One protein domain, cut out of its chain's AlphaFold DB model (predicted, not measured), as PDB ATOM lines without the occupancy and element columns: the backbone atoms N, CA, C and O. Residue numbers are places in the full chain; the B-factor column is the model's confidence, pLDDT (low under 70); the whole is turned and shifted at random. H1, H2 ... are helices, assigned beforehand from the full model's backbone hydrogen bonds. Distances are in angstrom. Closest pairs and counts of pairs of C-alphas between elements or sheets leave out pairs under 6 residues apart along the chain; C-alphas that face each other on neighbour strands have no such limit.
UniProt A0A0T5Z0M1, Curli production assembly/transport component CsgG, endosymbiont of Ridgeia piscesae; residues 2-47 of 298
ATOM      1  N   ASP A   2     161.193 169.628 183.713       77.56
ATOM      2  CA  ASP A   2     161.216 171.093 183.524       77.56
ATOM      3  C   ASP A   2     160.207 171.617 182.500       77.56
ATOM      4  O   ASP A   2     159.487 172.574 182.787       77.56
ATOM      5  N   THR A   3     160.105 170.976 181.330       78.19
ATOM      6  CA  THR A   3     159.117 171.351 180.307       78.19
ATOM      7  C   THR A   3     157.694 171.277 180.860       78.19
ATOM      8  O   THR A   3     156.939 172.224 180.683       78.19
ATOM      9  N   MET A   4     157.348 170.226 181.616       79.94
ATOM     10  CA  MET A   4     156.032 170.091 182.258       79.94
ATOM     11  C   MET A   4     155.812 171.138 183.357       79.94
ATOM     12  O   MET A   4     154.736 171.726 183.420       79.94
ATOM     13  N   HIS A   5     156.816 171.424 184.192       76.88
ATOM     14  CA  HIS A   5     156.714 172.436 185.252       76.88
ATOM     15  C   HIS A   5     156.440 173.832 184.676       76.88
ATOM     16  O   HIS A   5     155.574 174.559 185.164       76.88
ATOM     17  N   LYS A   6     157.126 174.186 183.581       75.62
ATOM     18  CA  LYS A   6     156.958 175.471 182.887       75.62
ATOM     19  C   LYS A   6     155.545 175.683 182.346       75.62
ATOM     20  O   LYS A   6     155.120 176.829 182.240       75.62
ATOM     21  N   THR A   7     154.797 174.612 182.067       71.88
ATOM     22  CA  THR A   7     153.394 174.729 181.634       71.88
ATOM     23  C   THR A   7     152.469 175.271 182.727       71.88
ATOM     24  O   THR A   7     151.381 175.735 182.404       71.88
ATOM     25  N   LYS A   8     152.860 175.181 184.010       71.06
ATOM     26  CA  LYS A   8     152.019 175.475 185.190       71.06
ATOM     27  C   LYS A   8     150.701 174.685 185.262       71.06
ATOM     28  O   LYS A   8     149.844 175.008 186.079       71.06
ATOM     29  N   ARG A   9     150.549 173.632 184.450       70.31
ATOM     30  CA  ARG A   9     149.364 172.755 184.430       70.31
ATOM     31  C   ARG A   9     149.516 171.518 185.307       70.31
ATOM     32  O   ARG A   9     148.522 170.917 185.691       70.31
ATOM     33  N   PHE A  10     150.749 171.163 185.660       77.69
ATOM     34  CA  PHE A  10     151.052 169.978 186.455       77.69
ATOM     35  C   PHE A  10     151.684 170.356 187.788       77.69
ATOM     36  O   PHE A  10     152.618 171.157 187.846       77.69
ATOM     37  N   ARG A  11     151.234 169.701 188.860       79.31
ATOM     38  CA  ARG A  11     151.954 169.671 190.133       79.31
ATOM     39  C   ARG A  11     152.822 168.420 190.162       79.31
ATOM     40  O   ARG A  11     152.331 167.325 190.416       79.31
ATOM     41  N   LEU A  12     154.106 168.596 189.877       84.81
ATOM     42  CA  LEU A  12     155.062 167.496 189.827       84.81
ATOM     43  C   LEU A  12     155.473 167.076 191.242       84.81
ATOM     44  O   LEU A  12     155.666 167.917 192.120       84.81
ATOM     45  N   VAL A  13     155.610 165.770 191.449       88.62
ATOM     46  CA  VAL A  13     156.178 165.185 192.667       88.62
ATOM     47  C   VAL A  13     157.372 164.329 192.276       88.62
ATOM     48  O   VAL A  13     157.301 163.558 191.322       88.62
ATOM     49  N   GLU A  14     158.480 164.486 192.993       89.69
ATOM     50  CA  GLU A  14     159.703 163.762 192.668       89.69
ATOM     51  C   GLU A  14     159.618 162.321 193.179       89.69
ATOM     52  O   GLU A  14     159.226 162.065 194.323       89.69
ATOM     53  N   ARG A  15     159.983 161.372 192.316       92.50
ATOM     54  CA  ARG A  15     159.995 159.942 192.647       92.50
ATOM     55  C   ARG A  15     161.389 159.345 192.599       92.50
ATOM     56  O   ARG A  15     161.672 158.463 193.398       92.50
ATOM     57  N   LYS A  16     162.302 159.895 191.789       90.94
ATOM     58  CA  LYS A  16     163.685 159.401 191.700       90.94
ATOM     59  C   LYS A  16     164.471 159.593 193.000       90.94
ATOM     60  O   LYS A  16     165.430 158.873 193.254       90.94
ATOM     61  N   VAL A  17     164.083 160.568 193.821       91.94
ATOM     62  CA  VAL A  17     164.730 160.851 195.115       91.94
ATOM     63  C   VAL A  17     163.835 160.526 196.310       91.94
ATOM     64  O   VAL A  17     164.142 160.950 197.424       91.94
ATOM     65  N   LEU A  18     162.742 159.780 196.104       93.75
ATOM     66  CA  LEU A  18     161.791 159.447 197.167       93.75
ATOM     67  C   LEU A  18     162.487 158.766 198.352       93.75
ATOM     68  O   LEU A  18     162.311 159.208 199.481       93.75
ATOM     69  N   ASP A  19     163.357 157.790 198.096       96.00
ATOM     70  CA  ASP A  19     164.087 157.079 199.153       96.00
ATOM     71  C   ASP A  19     164.947 158.011 200.005       96.00
ATOM     72  O   ASP A  19     165.079 157.817 201.211       96.00
ATOM     73  N   LYS A  20     165.520 159.059 199.398       95.75
ATOM     74  CA  LYS A  20     166.279 160.075 200.137       95.75
ATOM     75  C   LYS A  20     165.354 160.901 201.029       95.75
ATOM     76  O   LYS A  20     165.700 161.168 202.173       95.75
ATOM     77  N   ALA A  21     164.175 161.271 200.529       93.25
ATOM     78  CA  ALA A  21     163.181 162.004 201.308       93.25
ATOM     79  C   ALA A  21     162.598 161.168 202.462       93.25
ATOM     80  O   ALA A  21     162.319 161.721 203.524       93.25
ATOM     81  N   LEU A  22     162.428 159.855 202.272       95.56
ATOM     82  CA  LEU A  22     162.005 158.930 203.327       95.56
ATOM     83  C   LEU A  22     163.094 158.785 204.396       95.56
ATOM     84  O   LEU A  22     162.820 159.029 205.566       95.56
ATOM     85  N   LYS A  23     164.348 158.545 203.991       95.69
ATOM     86  CA  LYS A  23     165.495 158.489 204.913       95.69
ATOM     87  C   LYS A  23     165.666 159.767 205.738       95.69
ATOM     88  O   LYS A  23     166.043 159.691 206.901       95.69
ATOM     89  N   GLU A  24     165.376 160.935 205.166       95.56
ATOM     90  CA  GLU A  24     165.406 162.210 205.897       95.56
ATOM     91  C   GLU A  24     164.293 162.304 206.958       95.56
ATOM     92  O   GLU A  24     164.522 162.803 208.061       95.56
ATOM     93  N   GLN A  25     163.089 161.795 206.662       95.31
ATOM     94  CA  GLN A  25     162.005 161.697 207.651       95.31
ATOM     95  C   GLN A  25     162.372 160.726 208.779       95.31
ATOM     96  O   GLN A  25     162.154 161.048 209.950       95.31
ATOM     97  N   ASP A  26     162.990 159.592 208.445       95.62
ATOM     98  CA  ASP A  26     163.476 158.616 209.424       95.62
ATOM     99  C   ASP A  26     164.569 159.224 210.314       95.62
ATOM    100  O   ASP A  26     164.516 159.107 211.538       95.62
ATOM    101  N   LEU A  27     165.520 159.958 209.724       95.25
ATOM    102  CA  LEU A  27     166.568 160.670 210.457       95.25
ATOM    103  C   LEU A  27     165.974 161.701 211.427       95.25
ATOM    104  O   LEU A  27     166.394 161.765 212.585       95.25
ATOM    105  N   GLY A  28     164.955 162.450 210.996       92.06
ATOM    106  CA  GLY A  28     164.190 163.350 211.860       92.06
ATOM    107  C   GLY A  28     163.533 162.636 213.046       92.06
ATOM    108  O   GLY A  28     163.532 163.165 214.159       92.06
ATOM    109  N   ALA A  29     163.041 161.412 212.843       91.25
ATOM    110  CA  ALA A  29     162.417 160.603 213.886       91.25
ATOM    111  C   ALA A  29     163.412 160.003 214.892       91.25
ATOM    112  O   ALA A  29     163.032 159.743 216.031       91.25
ATOM    113  N   THR A  30     164.694 159.857 214.533       93.56
ATOM    114  CA  THR A  30     165.735 159.395 215.475       93.56
ATOM    115  C   THR A  30     166.057 160.392 216.594       93.56
ATOM    116  O   THR A  30     166.778 160.050 217.528       93.56
ATOM    117  N   GLY A  31     165.588 161.642 216.493       90.44
ATOM    118  CA  GLY A  31     165.922 162.714 217.438       90.44
ATOM    119  C   GLY A  31     167.288 163.369 217.203       90.44
ATOM    120  O   GLY A  31     167.677 164.244 217.971       90.44
ATOM    121  N   ARG A  32     168.003 162.994 216.133       90.88
ATOM    122  CA  ARG A  32     169.303 163.582 215.755       90.88
ATOM    123  C   ARG A  32     169.193 164.952 215.071       90.88
ATOM    124  O   ARG A  32     170.191 165.657 214.980       90.88
ATOM    125  N   ILE A  33     168.004 165.326 214.591       94.50
ATOM    126  CA  ILE A  33     167.735 166.601 213.907       94.50
ATOM    127  C   ILE A  33     166.916 167.520 214.817       94.50
ATOM    128  O   ILE A  33     166.012 167.073 215.526       94.50
ATOM    129  N   ALA A  34     167.202 168.824 214.779       89.56
ATOM    130  CA  ALA A  34     166.432 169.820 215.516       89.56
ATOM    131  C   ALA A  34     164.939 169.776 215.127       89.56
ATOM    132  O   ALA A  34     164.576 169.810 213.952       89.56
ATOM    133  N   LYS A  35     164.047 169.743 216.126       83.56
ATOM    134  CA  LYS A  35     162.595 169.555 215.922       83.56
ATOM    135  C   LYS A  35     161.935 170.540 214.938       83.56
ATOM    136  O   LYS A  35     161.061 170.093 214.197       83.56
ATOM    137  N   PRO A  36     162.287 171.843 214.894       87.25
ATOM    138  CA  PRO A  36     161.666 172.775 213.949       87.25
ATOM    139  C   PRO A  36     161.985 172.484 212.477       87.25
ATOM    140  O   PRO A  36     161.170 172.809 211.616       87.25
ATOM    141  N   SER A  37     163.144 171.885 212.185       87.62
ATOM    142  CA  SER A  37     163.606 171.588 210.822       87.62
ATOM    143  C   SER A  37     163.454 170.119 210.423       87.62
ATOM    144  O   SER A  37     163.566 169.808 209.240       87.62
ATOM    145  N   ALA A  38     163.181 169.222 211.375       89.81
ATOM    146  CA  ALA A  38     163.004 167.798 211.111       89.81
ATOM    147  C   ALA A  38     161.862 167.537 210.113       89.81
ATOM    148  O   ALA A  38     160.722 167.988 210.292       89.81
ATOM    149  N   ALA A  39     162.163 166.765 209.066       90.62
ATOM    150  CA  ALA A  39     161.165 166.330 208.103       90.62
ATOM    151  C   ALA A  39     160.129 165.427 208.791       90.62
ATOM    152  O   ALA A  39     160.462 164.476 209.494       90.62
ATOM    153  N   LYS A  40     158.843 165.734 208.600       88.38
ATOM    154  CA  LYS A  40     157.753 165.000 209.254       88.38
ATOM    155  C   LYS A  40     157.410 163.731 208.483       88.38
ATOM    156  O   LYS A  40     157.120 163.811 207.287       88.38
ATOM    157  N   ILE A  41     157.339 162.610 209.199       92.31
ATOM    158  CA  ILE A  41     156.853 161.333 208.668       92.31
ATOM    159  C   ILE A  41     155.439 161.490 208.088       92.31
ATOM    160  O   ILE A  41     154.591 162.212 208.628       92.31
ATOM    161  N   GLY A  42     155.191 160.817 206.962       87.62
ATOM    162  CA  GLY A  42     153.863 160.722 206.346       87.62
ATOM    163  C   GLY A  42     153.417 161.995 205.622       87.62
ATOM    164  O   GLY A  42     152.228 162.185 205.368       87.62
ATOM    165  N   LYS A  43     154.351 162.903 205.306       88.12
ATOM    166  CA  LYS A  43     154.084 164.123 204.521       88.12
ATOM    167  C   LYS A  43     154.554 164.044 203.069       88.12
ATOM    168  O   LYS A  43     154.455 165.038 202.351       88.12
ATOM    169  N   VAL A  44     155.014 162.876 202.617       87.81
ATOM    170  CA  VAL A  44     155.248 162.630 201.188       87.81
ATOM    171  C   VAL A  44     153.917 162.707 200.444       87.81
ATOM    172  O   VAL A  44     152.933 162.083 200.827       87.81
ATOM    173  N   LEU A  45     153.882 163.487 199.366       84.44
ATOM    174  CA  LEU A  45     152.690 163.635 198.539       84.44
ATOM    175  C   LEU A  45     152.514 162.415 197.628       84.44
ATOM    176  O   LEU A  45     153.465 162.010 196.954       84.44
ATOM    177  N   GLY A  46     151.291 161.884 197.555       84.25
ATOM    178  CA  GLY A  46     150.870 160.936 196.520       84.25
ATOM    179  C   GLY A  46     150.796 161.589 195.133       84.25
ATOM    180  O   GLY A  46     150.668 162.812 195.020       84.25
ATOM    181  N   ALA A  47     150.903 160.772 194.083       87.31
ATOM    182  CA  ALA A  47     150.703 161.184 192.694       87.31
ATOM    183  C   ALA A  47     149.396 160.562 192.193       87.31
ATOM    184  O   ALA A  47     149.134 159.411 192.515       87.31
TER     185      ALA A  47
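Overview. This is residues 2 to 47 of the 298 residues of the protein "Curli production assembly/transport component CsgG" of endosymbiont of Ridgeia piscesae (UniProt A0A0T5Z0M1). What does the printed part look like? It has little regular structure: a loose rod with one main helix, H2, a small helical turn, H1, at one end, and a last stretch, residues 30 to 47, that folds back along H2. How much is printed? The 46 residues hold H1, then H2, and no named strand; the class is all helix, with 17 residues in named elements. How large is it? The radius of gyration of the C-alphas is 13.5 A and the spans are 40 by 19 by 16 A.

Along the chain. Where is H1? Residues 2 to 6, from C-alpha 2 at (161.216, 171.093, 183.524). Where is H2? Residues 18 to 29, 16.8 A long, ending at C-alpha 29 at (162.417, 160.603, 213.886).

Arrangement. How do the helices stand? H1 and H2 are apart, joined by a long link of 11 residues. Are their backbones regular in pairing? In H1 and H2 every O i to N i+4 pair is within hydrogen-bond range.

Size, cuts and confidence. What stands free? Residues 5 to 10. Is there a cut or low confidence? The printed part has no cut, and no printed residue is under 70.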